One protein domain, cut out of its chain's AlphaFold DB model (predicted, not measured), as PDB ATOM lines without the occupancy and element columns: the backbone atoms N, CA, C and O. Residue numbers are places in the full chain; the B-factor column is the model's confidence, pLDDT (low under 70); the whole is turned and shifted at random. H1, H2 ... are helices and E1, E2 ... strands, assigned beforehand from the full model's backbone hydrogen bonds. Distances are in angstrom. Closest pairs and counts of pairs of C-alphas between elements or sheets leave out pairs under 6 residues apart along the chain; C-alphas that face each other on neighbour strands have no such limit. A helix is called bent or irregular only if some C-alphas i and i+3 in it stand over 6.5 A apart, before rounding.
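Overview. This is residues 33 to 144 of the 213 residues of the protein "C2H2-type domain-containing protein" of Bactrocera latifrons (UniProt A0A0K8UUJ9). Two small lobes make up this domain: the long helix H1 with H4 and H5 packed on its first part, and a two-stranded hairpin, E1 and E2, with H3 packed on it, mainly on E2. The short helix H2 sits just before the hairpin, and two long links, residues 54 to 71 and 109 to 121, run between the lobes. Residues 49 to 55, of which 49 to 53 belong to H1, and residues 139 to 144 of H5 stick out. The printed part has 112 residues, with five named helices and two named strands in the order H1 H2 E1 E2 H3 H4 H5; the sheet is antiparallel and the class is mostly helix. The whole is compact, with a radius of gyration of the C-alphas of 15.1 A and spans of 40 by 38 by 26 A.

Arrangement. Start with H1, residues 33 to 53, which has a kink of 30 degrees near residue 44. Its residues 33 to 40 alone touch H4, residues 122 to 125; the closest C-alphas, Ser 36 and Ala 123, are 4.3 A apart. Its residues 35 to 39 alone touch residues 131 to 135 of H5, residues 131 to 144; the closest C-alphas, Leu 38 and Cys 131, are 6.2 A apart, and the lines are about perpendicular at 89 degrees. Go on to H2, residues 72 to 76, apart from H1. E1, residues 78 to 82, and E2, residues 85 to 88, form an antiparallel hairpin at 151 degrees; look for N 79 and O 87 at 3.0 A and N 87 and O 79 at 2.8 A, within hydrogen-bond range. Residues 86 to 87 of E2 also pair, antiparallel, with residues 94 to 95. The closest C-alphas of E2 and H3, residues 98 to 108, are Trp 86 and Glu 98, 6.1 A apart. H2 and H3 are close but not clearly touching, with C-alphas 74 and 105 at 7.3 A. H1 and H3 are apart. Every O i to N i+4 pair is within hydrogen-bond range in H2 and H3; H1 has 14 of 17 and H5 9 of 10, while H4 is too short for one.

Along the chain. Find C-alpha 33 at (-11.675, 38.822, 21.217); from there H1 runs 29.2 A to C-alpha 53. H1 is neither bent nor irregular, but only just: C-alphas 45 and 48 are 6.4 A apart. H2 spans 6.2 A, E1 12.2 A and E2 10.3 A. Find C-alpha 98 at (-0.477, 46.343, 19.625), where H3 begins its 15.2 A. H4 spans 5.7 A, and H5 runs 20.1 A to C-alpha 144 at (11.266, 36.593, 31.781).

Size, cuts and confidence. The farthest C-alphas, Glu 117 and Thr 144, are 42.4 A apart. The printed part has no cut. The links H1 to H2 and H3 to H4 are long. Mean pLDDT of the printed part is 87.4, and residues 137 to 144 are under 70.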
ATOM      1  N   LYS A  33     -12.812  38.529  22.098       86.56
ATOM      2  CA  LYS A  33     -11.675  38.822  21.217       86.56
ATOM      3  C   LYS A  33     -10.355  38.258  21.745       86.56
ATOM      4  O   LYS A  33      -9.581  37.725  20.949       86.56
ATOM      5  N   ASP A  34     -10.107  38.335  23.050       88.19
ATOM      6  CA  ASP A  34      -8.867  37.836  23.658       88.19
ATOM      7  C   ASP A  34      -8.766  36.314  23.533       88.19
ATOM      8  O   ASP A  34      -7.762  35.782  23.060       88.19
ATOM      9  N   SER A  35      -9.861  35.612  23.828       90.56
ATOM     10  CA  SER A  35      -9.986  34.165  23.628       90.56
ATOM     11  C   SER A  35      -9.777  33.778  22.160       90.56
ATOM     12  O   SER A  35      -8.975  32.898  21.849       90.56
ATOM     13  N   SER A  36     -10.422  34.492  21.232       91.94
ATOM     14  CA  SER A  36     -10.214  34.300  19.792       91.94
ATOM     15  C   SER A  36      -8.755  34.550  19.369       91.94
ATOM     16  O   SER A  36      -8.214  33.821  18.534       91.94
ATOM     17  N   ARG A  37      -8.075  35.551  19.953       90.50
ATOM     18  CA  ARG A  37      -6.644  35.835  19.724       90.50
ATOM     19  C   ARG A  37      -5.765  34.663  20.138       90.50
ATOM     20  O   ARG A  37      -4.877  34.296  19.365       90.50
ATOM     21  N   LEU A  38      -6.038  34.054  21.286       91.94
ATOM     22  CA  LEU A  38      -5.298  32.892  21.775       91.94
ATOM     23  C   LEU A  38      -5.498  31.679  20.876       91.94
ATOM     24  O   LEU A  38      -4.513  31.121  20.402       91.94
ATOM     25  N   VAL A  39      -6.745  31.322  20.560       93.62
ATOM     26  CA  VAL A  39      -7.037  30.182  19.677       93.62
ATOM     27  C   VAL A  39      -6.359  30.362  18.320       93.62
ATOM     28  O   VAL A  39      -5.670  29.461  17.848       93.62
ATOM     29  N   ARG A  40      -6.432  31.559  17.725       92.00
ATOM     30  CA  ARG A  40      -5.731  31.868  16.469       92.00
ATOM     31  C   ARG A  40      -4.214  31.701  16.590       92.00
ATOM     32  O   ARG A  40      -3.579  31.186  15.671       92.00
ATOM     33  N   LYS A  41      -3.620  32.134  17.706       90.88
ATOM     34  CA  LYS A  41      -2.183  31.986  17.992       90.88
ATOM     35  C   LYS A  41      -1.800  30.514  18.153       90.88
ATOM     36  O   LYS A  41      -0.773  30.103  17.617       90.88
ATOM     37  N   ILE A  42      -2.626  29.710  18.819       92.19
ATOM     38  CA  ILE A  42      -2.422  28.264  18.991       92.19
ATOM     39  C   ILE A  42      -2.480  27.560  17.635       92.19
ATOM     40  O   ILE A  42      -1.533  26.866  17.274       92.19
ATOM     41  N   VAL A  43      -3.527  27.804  16.840       91.69
ATOM     42  CA  VAL A  43      -3.675  27.209  15.501       91.69
ATOM     43  C   VAL A  43      -2.478  27.571  14.615       91.69
ATOM     44  O   VAL A  43      -1.858  26.686  14.029       91.69
ATOM     45  N   ARG A  44      -2.070  28.848  14.582       89.94
ATOM     46  CA  ARG A  44      -0.909  29.292  13.788       89.94
ATOM     47  C   ARG A  44       0.422  28.712  14.267       89.94
ATOM     48  O   ARG A  44       1.268  28.378  13.449       89.94
ATOM     49  N   SER A  45       0.635  28.621  15.576       90.06
ATOM     50  CA  SER A  45       1.927  28.188  16.131       90.06
ATOM     51  C   SER A  45       2.089  26.673  16.191       90.06
ATOM     52  O   SER A  45       3.205  26.180  16.063       90.06
ATOM     53  N   LYS A  46       1.001  25.927  16.406       89.94
ATOM     54  CA  LYS A  46       1.041  24.475  16.600       89.94
ATOM     55  C   LYS A  46       0.557  23.706  15.382       89.94
ATOM     56  O   LYS A  46       1.165  22.698  15.050       89.94
ATOM     57  N   TRP A  47      -0.516  24.145  14.728       89.62
ATOM     58  CA  TRP A  47      -1.160  23.350  13.677       89.62
ATOM     59  C   TRP A  47      -0.625  23.690  12.291       89.62
ATOM     60  O   TRP A  47      -0.246  22.780  11.562       89.62
ATOM     61  N   THR A  48      -0.516  24.976  11.945       89.00
ATOM     62  CA  THR A  48       0.042  25.412  10.654       89.00
ATOM     63  C   THR A  48       1.382  24.747  10.300       89.00
ATOM     64  O   THR A  48       1.452  24.186   9.211       89.00
ATOM     65  N   PRO A  49       2.405  24.667  11.182       90.50
ATOM     66  CA  PRO A  49       3.668  24.015  10.814       90.50
ATOM     67  C   PRO A  49       3.528  22.510  10.543       90.50
ATOM     68  O   PRO A  49       4.280  21.949   9.749       90.50
ATOM     69  N   ILE A  50       2.574  21.839  11.193       91.12
ATOM     70  CA  ILE A  50       2.301  20.418  10.955       91.12
ATOM     71  C   ILE A  50       1.624  20.254   9.594       91.12
ATOM     72  O   ILE A  50       2.012  19.391   8.813       91.12
ATOM     73  N   LEU A  51       0.639  21.096   9.293       89.94
ATOM     74  CA  LEU A  51      -0.079  21.061   8.022       89.94
ATOM     75  C   LEU A  51       0.839  21.370   6.840       89.94
ATOM     76  O   LEU A  51       0.811  20.640   5.850       89.94
ATOM     77  N   ASP A  52       1.714  22.364   6.989       89.94
ATOM     78  CA  ASP A  52       2.714  22.713   5.981       89.94
ATOM     79  C   ASP A  52       3.686  21.549   5.742       89.94
ATOM     80  O   ASP A  52       3.979  21.214   4.593       89.94
ATOM     81  N   LYS A  53       4.114  20.851   6.806       92.94
ATOM     82  CA  LYS A  53       4.963  19.652   6.694       92.94
ATOM     83  C   LYS A  53       4.307  18.548   5.860       92.94
ATOM     84  O   LYS A  53       4.999  17.866   5.109       92.94
ATOM     85  N   TYR A  54       2.993  18.372   5.979       92.50
ATOM     86  CA  TYR A  54       2.236  17.390   5.197       92.50
ATOM     87  C   TYR A  54       1.647  17.964   3.897       92.50
ATOM     88  O   TYR A  54       0.886  17.274   3.226       92.50
ATOM     89  N   SER A  55       1.998  19.204   3.521       87.38
ATOM     90  CA  SER A  55       1.455  19.916   2.348       87.38
ATOM     91  C   SER A  55      -0.080  19.920   2.282       87.38
ATOM     92  O   SER A  55      -0.675  19.978   1.204       87.38
ATOM     93  N   ALA A  56      -0.732  19.862   3.442       85.69
ATOM     94  CA  ALA A  56      -2.178  19.851   3.567       85.69
ATOM     95  C   ALA A  56      -2.676  21.267   3.869       85.69
ATOM     96  O   ALA A  56      -2.149  21.952   4.743       85.69
ATOM     97  N   LYS A  57      -3.722  21.706   3.168       85.44
ATOM     98  CA  LYS A  57      -4.421  22.962   3.471       85.44
ATOM     99  C   LYS A  57      -5.671  22.655   4.285       85.44
ATOM    100  O   LYS A  57      -6.297  21.617   4.070       85.44
ATOM    101  N   LEU A  58      -6.048  23.553   5.199       85.00
ATOM    102  CA  LEU A  58      -7.353  23.436   5.846       85.00
ATOM    103  C   LEU A  58      -8.437  23.582   4.765       85.00
ATOM    104  O   LEU A  58      -8.375  24.541   3.992       85.00
ATOM    105  N   PRO A  59      -9.419  22.671   4.701       87.62
ATOM    106  CA  PRO A  59     -10.565  22.841   3.821       87.62
ATOM    107  C   PRO A  59     -11.390  24.059   4.259       87.62
ATOM    108  O   PRO A  59     -11.366  24.441   5.436       87.62
ATOM    109  N   LEU A  60     -12.128  24.665   3.327       83.75
ATOM    110  CA  LEU A  60     -12.975  25.833   3.612       83.75
ATOM    111  C   LEU A  60     -14.098  25.480   4.596       83.75
ATOM    112  O   LEU A  60     -14.519  26.304   5.401       83.75
ATOM    113  N   GLU A  61     -14.511  24.218   4.611       85.81
ATOM    114  CA  GLU A  61     -15.499  23.665   5.528       85.81
ATOM    115  C   GLU A  61     -14.993  23.618   6.980       85.81
ATOM    116  O   GLU A  61     -15.791  23.475   7.910       85.81
ATOM    117  N   CYS A  62     -13.685  23.775   7.219       88.81
ATOM    118  CA  CYS A  62     -13.121  23.737   8.563       88.81
ATOM    119  C   CYS A  62     -13.491  25.001   9.367       88.81
ATOM    120  O   CYS A  62     -13.198  26.112   8.920       88.81
ATOM    121  N   PRO A  63     -14.045  24.877  10.589       88.44
ATOM    122  CA  PRO A  63     -14.359  26.031  11.443       88.44
ATOM    123  C   PRO A  63     -13.147  26.893  11.820       88.44
ATOM    124  O   PRO A  63     -13.287  28.079  12.094       88.44
ATOM    125  N   LEU A  64     -11.950  26.299  11.822       90.00
ATOM    126  CA  LEU A  64     -10.692  26.967  12.166       90.00
ATOM    127  C   LEU A  64     -10.001  27.593  10.945       90.00
ATOM    128  O   LEU A  64      -8.868  28.070  11.048       90.00
ATOM    129  N   HIS A  65     -10.657  27.581   9.781       90.62
ATOM    130  CA  HIS A  65     -10.113  28.182   8.577       90.62
ATOM    131  C   HIS A  65      -9.963  29.710   8.752       90.62
ATOM    132  O   HIS A  65     -10.917  30.366   9.178       90.62
ATOM    133  N   PRO A  66      -8.819  30.324   8.380       87.19
ATOM    134  CA  PRO A  66      -8.580  31.757   8.584       87.19
ATOM    135  C   PRO A  66      -9.635  32.681   7.964       87.19
ATOM    136  O   PRO A  66      -9.923  33.730   8.523       87.19
ATOM    137  N   LEU A  67     -10.224  32.293   6.830       88.19
ATOM    138  CA  LEU A  67     -11.275  33.081   6.170       88.19
ATOM    139  C   LEU A  67     -12.601  33.090   6.938       88.19
ATOM    140  O   LEU A  67     -13.389  34.013   6.770       88.19
ATOM    141  N   ARG A  68     -12.847  32.086   7.783       89.94
ATOM    142  CA  ARG A  68     -14.091  31.967   8.553       89.94
ATOM    143  C   ARG A  68     -14.019  32.680   9.890       89.94
ATOM    144  O   ARG A  68     -15.030  32.858  10.546       89.94
ATOM    145  N   ASP A  69     -12.847  33.121  10.305       90.56
ATOM    146  CA  ASP A  69     -12.683  33.833  11.558       90.56
ATOM    147  C   ASP A  69     -13.376  35.208  11.526       90.56
ATOM    148  O   ASP A  69     -13.081  36.061  10.686       90.56
ATOM    149  N   VAL A  70     -14.275  35.438  12.490       90.75
ATOM    150  CA  VAL A  70     -15.041  36.691  12.642       90.75
ATOM    151  C   VAL A  70     -14.134  37.922  12.721       90.75
ATOM    152  O   VAL A  70     -14.485  38.983  12.204       90.75
ATOM    153  N   PHE A  71     -12.946  37.805  13.318       90.56
ATOM    154  CA  PHE A  71     -12.020  38.932  13.456       90.56
ATOM    155  C   PHE A  71     -10.947  38.995  12.360       90.56
ATOM    156  O   PHE A  71     -10.072  39.860  12.448       90.56
ATOM    157  N   ALA A  72     -10.995  38.144  11.326       90.25
ATOM    158  CA  ALA A  72      -9.999  38.152  10.250       90.25
ATOM    159  C   ALA A  72      -9.835  39.536   9.583       90.25
ATOM    160  O   ALA A  72      -8.703  40.026   9.549       90.25
ATOM    161  N   PRO A  73     -10.911  40.264   9.207       90.19
ATOM    162  CA  PRO A  73     -10.776  41.595   8.604       90.19
ATOM    163  C   PRO A  73     -10.089  42.617   9.523       90.19
ATOM    164  O   PRO A  73      -9.288  43.438   9.073       90.19
ATOM    165  N   CYS A  74     -10.361  42.553  10.833       89.69
ATOM    166  CA  CYS A  74      -9.668  43.375  11.826       89.69
ATOM    167  C   CYS A  74      -8.173  43.050  11.885       89.69
ATOM    168  O   CYS A  74      -7.353  43.963  11.959       89.69
ATOM    169  N   GLN A  75      -7.809  41.766  11.866       89.94
ATOM    170  CA  GLN A  75      -6.409  41.339  11.917       89.94
ATOM    171  C   GLN A  75      -5.647  41.748  10.652       89.94
ATOM    172  O   GLN A  75      -4.532  42.251  10.763       89.94
ATOM    173  N   ASP A  76      -6.257  41.627   9.473       91.31
ATOM    174  CA  ASP A  76      -5.639  42.024   8.200       91.31
ATOM    175  C   ASP A  76      -5.424  43.546   8.109       91.31
ATOM    176  O   ASP A  76      -4.464  44.046   7.502       91.31
ATOM    177  N   ALA A  77      -6.285  44.309   8.785       91.62
ATOM    178  CA  ALA A  77      -6.151  45.751   8.920       91.62
ATOM    179  C   ALA A  77      -5.054  46.186   9.910       91.62
ATOM    180  O   ALA A  77      -4.677  47.364   9.909       91.62
ATOM    181  N   LYS A  78      -4.510  45.283  10.736       92.06
ATOM    182  CA  LYS A  78      -3.341  45.588  11.569       92.06
ATOM    183  C   LYS A  78      -2.082  45.581  10.712       92.06
ATOM    184  O   LYS A  78      -1.791  44.624   9.997       92.06
ATOM    185  N   LYS A  79      -1.283  46.639  10.814       93.19
ATOM    186  CA  LYS A  79       0.028  46.722  10.171       93.19
ATOM    187  C   LYS A  79       1.087  47.042  11.212       93.19
ATOM    188  O   LYS A  79       0.921  47.980  11.984       93.19
ATOM    189  N   ARG A  80       2.184  46.289  11.225       93.44
ATOM    190  CA  ARG A  80       3.386  46.643  11.987       93.44
ATOM    191  C   ARG A  80       4.375  47.285  11.017       93.44
ATOM    192  O   ARG A  80       4.988  46.582  10.225       93.44
ATOM    193  N   ASP A  81       4.463  48.614  11.032       89.19
ATOM    194  CA  ASP A  81       5.381  49.364  10.157       89.19
ATOM    195  C   ASP A  81       6.815  49.352  10.697       89.19
ATOM    196  O   ASP A  81       7.775  49.326   9.931       89.19
ATOM    197  N   ARG A  82       6.963  49.368  12.027       89.81
ATOM    198  CA  ARG A  82       8.245  49.280  12.741       89.81
ATOM    199  C   ARG A  82       8.074  48.377  13.966       89.81
ATOM    200  O   ARG A  82       6.940  48.196  14.407       89.81
ATOM    201  N   PRO A  83       9.151  47.841  14.569       89.12
ATOM    202  CA  PRO A  83       9.045  46.974  15.749       89.12
ATOM    203  C   PRO A  83       8.205  47.572  16.888       89.12
ATOM    204  O   PRO A  83       7.439  46.861  17.534       89.12
ATOM    205  N   THR A  84       8.289  48.891  17.071       89.38
ATOM    206  CA  THR A  84       7.573  49.666  18.094       89.38
ATOM    207  C   THR A  84       6.398  50.476  17.540       89.38
ATOM    208  O   THR A  84       5.840  51.299  18.256       89.38
ATOM    209  N   GLN A  85       6.019  50.299  16.267       94.38
ATOM    210  CA  GLN A  85       4.969  51.099  15.633       94.38
ATOM    211  C   GLN A  85       3.940  50.222  14.922       94.38
ATOM    212  O   GLN A  85       4.235  49.500  13.965       94.38
ATOM    213  N   TRP A  86       2.702  50.364  15.374       95.56
ATOM    214  CA  TRP A  86       1.520  49.672  14.895       95.56
ATOM    215  C   TRP A  86       0.549  50.656  14.269       95.56
ATOM    216  O   TRP A  86       0.170  51.627  14.908       95.56
ATOM    217  N   THR A  87       0.093  50.393  13.056       95.38
ATOM    218  CA  THR A  87      -0.767  51.301  12.301       95.38
ATOM    219  C   THR A  87      -2.066  50.607  11.913       95.38
ATOM    220  O   THR A  87      -2.072  49.468  11.441       95.38
ATOM    221  N   CYS A  88      -3.183  51.308  12.097       95.38
ATOM    222  CA  CYS A  88      -4.489  50.889  11.604       95.38
ATOM    223  C   CYS A  88      -4.590  51.185  10.105       95.38
ATOM    224  O   CYS A  88      -4.576  52.351   9.713       95.38
ATOM    225  N   ARG A  89      -4.759  50.166   9.255       93.81
ATOM    226  CA  ARG A  89      -4.924  50.372   7.804       93.81
ATOM    227  C   ARG A  89      -6.240  51.045   7.411       93.81
ATOM    228  O   ARG A  89      -6.317  51.595   6.322       93.81
ATOM    229  N   LEU A  90      -7.250  51.034   8.280       92.75
ATOM    230  CA  LEU A  90      -8.559  51.624   7.975       92.75
ATOM    231  C   LEU A  90      -8.557  53.152   8.069       92.75
ATOM    232  O   LEU A  90      -9.221  53.820   7.287       92.75
ATOM    233  N   CYS A  91      -7.834  53.709   9.044       93.19
ATOM    234  CA  CYS A  91      -7.812  55.154   9.306       93.19
ATOM    235  C   CYS A  91      -6.411  55.781   9.282       93.19
ATOM    236  O   CYS A  91      -6.294  56.996   9.406       93.19
ATOM    237  N   GLY A  92      -5.351  54.978   9.174       93.56
ATOM    238  CA  GLY A  92      -3.960  55.437   9.134       93.56
ATOM    239  C   GLY A  92      -3.374  55.871  10.482       93.56
ATOM    240  O   GLY A  92      -2.236  56.331  10.523       93.56
ATOM    241  N   LYS A  93      -4.107  55.738  11.597       94.62
ATOM    242  CA  LYS A  93      -3.584  56.086  12.930       94.62
ATOM    243  C   LYS A  93      -2.531  55.081  13.377       94.62
ATOM    244  O   LYS A  93      -2.749  53.877  13.243       94.62
ATOM    245  N   SER A  94      -1.435  55.582  13.945       94.88
ATOM    246  CA  SER A  94      -0.370  54.750  14.503       94.88
ATOM    247  C   SER A  94      -0.328  54.801  16.032       94.88
ATOM    248  O   SER A  94      -0.737  55.780  16.653       94.88
ATOM    249  N   PHE A  95       0.141  53.709  16.621       95.38
ATOM    250  CA  PHE A  95       0.188  53.400  18.041       95.38
ATOM    251  C   PHE A  95       1.527  52.732  18.354       95.38
ATOM    252  O   PHE A  95       2.130  52.092  17.496       95.38
ATOM    253  N   TYR A  96       1.986  52.855  19.594       92.25
ATOM    254  CA  TYR A  96       3.291  52.335  20.010       92.25
ATOM    255  C   TYR A  96       3.251  50.867  20.484       92.25
ATOM    256  O   TYR A  96       4.270  50.186  20.505       92.25
ATOM    257  N   GLN A  97       2.074  50.342  20.845       90.62
ATOM    258  CA  GLN A  97       1.878  48.926  21.190       90.62
ATOM    259  C   GLN A  97       0.631  48.370  20.505       90.62
ATOM    260  O   GLN A  97      -0.347  49.091  20.293       90.62
ATOM    261  N   GLU A  98       0.645  47.060  20.242       90.69
ATOM    262  CA  GLU A  98      -0.477  46.343  19.625       90.69
ATOM    263  C   GLU A  98      -1.756  46.486  20.454       90.69
ATOM    264  O   GLU A  98      -2.821  46.740  19.907       90.69
ATOM    265  N   ARG A  99      -1.648  46.426  21.787       89.31
ATOM    266  CA  ARG A  99      -2.800  46.513  22.696       89.31
ATOM    267  C   ARG A  99      -3.629  47.793  22.521       89.31
ATOM    268  O   ARG A  99      -4.848  47.760  22.635       89.31
ATOM    269  N   PHE A 100      -2.985  48.925  22.218       92.56
ATOM    270  CA  PHE A 100      -3.695  50.191  22.007       92.56
ATOM    271  C   PHE A 100      -4.338  50.260  20.628       92.56
ATOM    272  O   PHE A 100      -5.417  50.829  20.486       92.56
ATOM    273  N   LEU A 101      -3.699  49.654  19.625       93.25
ATOM    274  CA  LEU A 101      -4.317  49.469  18.319       93.25
ATOM    275  C   LEU A 101      -5.563  48.574  18.448       93.25
ATOM    276  O   LEU A 101      -6.603  48.872  17.864       93.25
ATOM    277  N   ASP A 102      -5.490  47.533  19.270       90.50
ATOM    278  CA  ASP A 102      -6.587  46.600  19.517       90.50
ATOM    279  C   ASP A 102      -7.779  47.280  20.191       90.50
ATOM    280  O   ASP A 102      -8.905  47.132  19.710       90.50
ATOM    281  N   LEU A 103      -7.527  48.090  21.217       91.75
ATOM    282  CA  LEU A 103      -8.544  48.926  21.853       91.75
ATOM    283  C   LEU A 103      -9.133  49.966  20.878       91.75
ATOM    284  O   LEU A 103     -10.331  50.264  20.899       91.75
ATOM    285  N   HIS A 104      -8.312  50.522  19.980       94.00
ATOM    286  CA  HIS A 104      -8.790  51.423  18.926       94.00
ATOM    287  C   HIS A 104      -9.763  50.714  17.974       94.00
ATOM    288  O   HIS A 104     -10.778  51.302  17.597       94.00
ATOM    289  N   PHE A 105      -9.513  49.449  17.618       91.44
ATOM    290  CA  PHE A 105     -10.458  48.674  16.811       91.44
ATOM    291  C   PHE A 105     -11.797  48.476  17.526       91.44
ATOM    292  O   PHE A 105     -12.840  48.684  16.914       91.44
ATOM    293  N   GLU A 106     -11.788  48.178  18.824       87.81
ATOM    294  CA  GLU A 106     -13.016  47.972  19.611       87.81
ATOM    295  C   GLU A 106     -13.868  49.238  19.748       87.81
ATOM    296  O   GLU A 106     -15.095  49.177  19.726       87.81
ATOM    297  N   THR A 107     -13.224  50.399  19.865       91.38
ATOM    298  CA  THR A 107     -13.913  51.675  20.110       91.38
ATOM    299  C   THR A 107     -14.321  52.394  18.825       91.38
ATOM    300  O   THR A 107     -15.373  53.031  18.773       91.38
ATOM    301  N   ARG A 108     -13.491  52.339  17.775       91.50
ATOM    302  CA  ARG A 108     -13.684  53.126  16.541       91.50
ATOM    303  C   ARG A 108     -14.074  52.292  15.330       91.50
ATOM    304  O   ARG A 108     -14.645  52.849  14.398       91.50
ATOM    305  N   HIS A 109     -13.791  50.992  15.339       90.88
ATOM    306  CA  HIS A 109     -14.012  50.091  14.207       90.88
ATOM    307  C   HIS A 109     -14.721  48.794  14.624       90.88
ATOM    308  O   HIS A 109     -14.466  47.739  14.049       90.88
ATOM    309  N   LYS A 110     -15.642  48.871  15.595       84.38
ATOM    310  CA  LYS A 110     -16.406  47.712  16.089       84.38
ATOM    311  C   LYS A 110     -17.170  46.975  14.982       84.38
ATOM    312  O   LYS A 110     -17.371  45.773  15.074       84.38
ATOM    313  N   SER A 111     -17.585  47.700  13.945       84.00
ATOM    314  CA  SER A 111     -18.336  47.167  12.805       84.00
ATOM    315  C   SER A 111     -17.474  46.422  11.779       84.00
ATOM    316  O   SER A 111     -18.006  45.935  10.793       84.00
ATOM    317  N   ILE A 112     -16.149  46.372  11.945       86.44
ATOM    318  CA  ILE A 112     -15.259  45.686  11.002       86.44
ATOM    319  C   ILE A 112     -15.101  44.242  11.467       86.44
ATOM    320  O   ILE A 112     -14.127  43.879  12.119       86.44
ATOM    321  N   ILE A 113     -16.083  43.414  11.152       88.00
ATOM    322  CA  ILE A 113     -16.065  41.976  11.425       88.00
ATOM    323  C   ILE A 113     -16.474  41.220  10.165       88.00
ATOM    324  O   ILE A 113     -17.056  41.798   9.249       88.00
ATOM    325  N   ASN A 114     -16.133  39.937  10.089       86.06
ATOM    326  CA  ASN A 114     -16.620  39.093   9.010       86.06
ATOM    327  C   ASN A 114     -18.099  38.753   9.256       86.06
ATOM    328  O   ASN A 114     -18.427  38.006  10.178       86.06
ATOM    329  N   GLU A 115     -18.979  39.321   8.433       83.38
ATOM    330  CA  GLU A 115     -20.434  39.124   8.491       83.38
ATOM    331  C   GLU A 115     -20.914  37.944   7.629       83.38
ATOM    332  O   GLU A 115     -22.118  37.696   7.540       83.38
ATOM    333  N   ALA A 116     -19.994  37.196   7.007       83.88
ATOM    334  CA  ALA A 116     -20.338  36.024   6.213       83.88
ATOM    335  C   ALA A 116     -21.158  35.011   7.030       83.88
ATOM    336  O   ALA A 116     -20.991  34.869   8.249       83.88
ATOM    337  N   GLU A 117     -22.072  34.305   6.363       81.81
ATOM    338  CA  GLU A 117     -22.977  33.345   7.005       81.81
ATOM    339  C   GLU A 117     -22.214  32.232   7.733       81.81
ATOM    340  O   GLU A 117     -22.560  31.885   8.864       81.81
ATOM    341  N   ASP A 118     -21.098  31.797   7.153       84.06
ATOM    342  CA  ASP A 118     -20.201  30.757   7.637       84.06
ATOM    343  C   ASP A 118     -19.146  31.251   8.638       84.06
ATOM    344  O   ASP A 118     -18.340  30.437   9.099       84.06
ATOM    345  N   ALA A 119     -19.144  32.540   9.002       88.25
ATOM    346  CA  ALA A 119     -18.199  33.087   9.969       88.25
ATOM    347  C   ALA A 119     -18.352  32.435  11.358       88.25
ATOM    348  O   ALA A 119     -19.461  32.244  11.861       88.25
ATOM    349  N   VAL A 120     -17.222  32.125  11.992       89.75
ATOM    350  CA  VAL A 120     -17.093  31.371  13.241       89.75
ATOM    351  C   VAL A 120     -16.338  32.192  14.282       89.75
ATOM    352  O   VAL A 120     -15.274  32.765  14.018       89.75
ATOM    353  N   CYS A 121     -16.873  32.221  15.502       91.56
ATOM    354  CA  CYS A 121     -16.170  32.779  16.643       91.56
ATOM    355  C   CYS A 121     -15.112  31.784  17.139       91.56
ATOM    356  O   CYS A 121     -15.428  30.760  17.734       91.56
ATOM    357  N   LEU A 122     -13.826  32.093  16.946       91.88
ATOM    358  CA  LEU A 122     -12.749  31.222  17.442       91.88
ATOM    359  C   LEU A 122     -12.721  31.091  18.974       91.88
ATOM    360  O   LEU A 122     -12.108  30.158  19.482       91.88
ATOM    361  N   ALA A 123     -13.363  32.000  19.715       92.12
ATOM    362  CA  ALA A 123     -13.451  31.893  21.169       92.12
ATOM    363  C   ALA A 123     -14.241  30.658  21.627       92.12
ATOM    364  O   ALA A 123     -13.980  30.164  22.718       92.12
ATOM    365  N   ASP A 124     -15.130  30.127  20.784       91.25
ATOM    366  CA  ASP A 124     -15.935  28.943  21.098       91.25
ATOM    367  C   ASP A 124     -15.087  27.665  21.201       91.25
ATOM    368  O   ASP A 124     -15.550  26.670  21.737       91.25
ATOM    369  N   PHE A 125     -13.842  27.688  20.711       92.25
ATOM    370  CA  PHE A 125     -12.889  26.570  20.797       92.25
ATOM    371  C   PHE A 125     -11.860  26.754  21.915       92.25
ATOM    372  O   PHE A 125     -10.868  26.025  21.997       92.25
ATOM    373  N   CYS A 126     -12.026  27.787  22.733       92.62
ATOM    374  CA  CYS A 126     -11.049  28.168  23.742       92.62
ATOM    375  C   CYS A 126     -10.991  27.172  24.911       92.62
ATOM    376  O   CYS A 126      -9.933  26.990  25.515       92.62
ATOM    377  N   ASP A 127     -12.104  26.491  25.175       90.50
ATOM    378  CA  ASP A 127     -12.244  25.362  26.093       90.50
ATOM    379  C   ASP A 127     -11.458  24.131  25.608       90.50
ATOM    380  O   ASP A 127     -10.627  23.597  26.343       90.50
ATOM    381  N   ILE A 128     -11.627  23.747  24.340       91.88
ATOM    382  CA  ILE A 128     -10.944  22.612  23.704       91.88
ATOM    383  C   ILE A 128      -9.436  22.879  23.618       91.88
ATOM    384  O   ILE A 128      -8.618  21.994  23.872       91.88
ATOM    385  N   MET A 129      -9.054  24.113  23.284       89.56
ATOM    386  CA  MET A 129      -7.656  24.536  23.130       89.56
ATOM    387  C   MET A 129      -6.991  24.943  24.453       89.56
ATOM    388  O   MET A 129      -5.808  25.286  24.454       89.56
ATOM    389  N   ARG A 130      -7.730  24.919  25.572       90.88
ATOM    390  CA  ARG A 130      -7.267  25.282  26.922       90.88
ATOM    391  C   ARG A 130      -6.535  26.626  26.980       90.88
ATOM    392  O   ARG A 130      -5.409  26.726  27.473       90.88
ATOM    393  N   CYS A 131      -7.185  27.687  26.504       91.25
ATOM    394  CA  CYS A 131      -6.632  29.048  26.501       91.25
ATOM    395  C   CYS A 131      -6.107  29.539  27.858       91.25
ATOM    396  O   CYS A 131      -5.255  30.423  27.889       91.25
ATOM    397  N   GLU A 132      -6.644  29.033  28.972       89.94
ATOM    398  CA  GLU A 132      -6.208  29.365  30.336       89.94
ATOM    399  C   GLU A 132      -4.692  29.185  30.516       89.94
ATOM    400  O   GLU A 132      -4.026  30.069  31.044       89.94
ATOM    401  N   VAL A 133      -4.131  28.099  29.973       87.69
ATOM    402  CA  VAL A 133      -2.709  27.764  30.115       87.69
ATOM    403  C   VAL A 133      -1.860  28.720  29.281       87.69
ATOM    404  O   VAL A 133      -0.863  29.259  29.749       87.69
ATOM    405  N   PHE A 134      -2.289  28.998  28.048       82.25
ATOM    406  CA  PHE A 134      -1.548  29.857  27.122       82.25
ATOM    407  C   PHE A 134      -1.518  31.332  27.537       82.25
ATOM    408  O   PHE A 134      -0.583  32.043  27.169       82.25
ATOM    409  N   GLN A 135      -2.513  31.798  28.298       80.19
ATOM    410  CA  GLN A 135      -2.494  33.146  28.877       80.19
ATOM    411  C   GLN A 135      -1.371  33.299  29.898       80.19
ATOM    412  O   GLN A 135      -0.662  34.307  29.885       80.19
ATOM    413  N   THR A 136      -1.177  32.285  30.744       73.62
ATOM    414  CA  THR A 136      -0.120  32.293  31.752       73.62
ATOM    415  C   THR A 136       1.257  32.302  31.097       73.62
ATOM    416  O   THR A 136       2.073  33.132  31.481       73.62
ATOM    417  N   GLU A 137       1.483  31.501  30.050       67.62
ATOM    418  CA  GLU A 137       2.765  31.450  29.321       67.62
ATOM    419  C   GLU A 137       3.170  32.790  28.675       67.62
ATOM    420  O   GLU A 137       4.344  33.156  28.644       67.62
ATOM    421  N   GLU A 138       2.210  33.560  28.149       62.34
ATOM    422  CA  GLU A 138       2.501  34.886  27.584       62.34
ATOM    423  C   GLU A 138       2.832  35.896  28.688       62.34
ATOM    424  O   GLU A 138       3.748  36.698  28.528       62.34
ATOM    425  N   SER A 139       2.152  35.817  29.834       59.91
ATOM    426  CA  SER A 139       2.475  36.657  30.988       59.91
ATOM    427  C   SER A 139       3.819  36.296  31.629       59.91
ATOM    428  O   SER A 139       4.589  37.194  31.962       59.91
ATOM    429  N   SER A 140       4.160  35.008  31.729       58.25
ATOM    430  CA  SER A 140       5.443  34.561  32.268       58.25
ATOM    431  C   SER A 140       6.586  34.880  31.307       58.25
ATOM    432  O   SER A 140       7.598  35.416  31.751       58.25
ATOM    433  N   SER A 141       6.399  34.706  29.994       53.34
ATOM    434  CA  SER A 141       7.378  35.143  28.990       53.34
ATOM    435  C   SER A 141       7.631  36.652  29.030       53.34
ATOM    436  O   SER A 141       8.765  37.064  28.795       53.34
ATOM    437  N   LEU A 142       6.617  37.470  29.342       51.38
ATOM    438  CA  LEU A 142       6.780  38.917  29.528       51.38
ATOM    439  C   LEU A 142       7.538  39.254  30.826       51.38
ATOM    440  O   LEU A 142       8.293  40.222  30.847       51.38
ATOM    441  N   THR A 143       7.415  38.438  31.882       43.34
ATOM    442  CA  THR A 143       8.229  38.586  33.108       43.34
ATOM    443  C   THR A 143       9.654  38.043  32.970       43.34
ATOM    444  O   THR A 143      10.556  38.529  33.643       43.34
ATOM    445  N   THR A 144       9.904  37.080  32.075       40.94
ATOM    446  CA  THR A 144      11.266  36.593  31.781       40.94
ATOM    447  C   THR A 144      12.029  37.540  30.844       40.94
ATOM    448  O   THR A 144      13.255  37.514  30.815       40.94
TER     449      THR A 144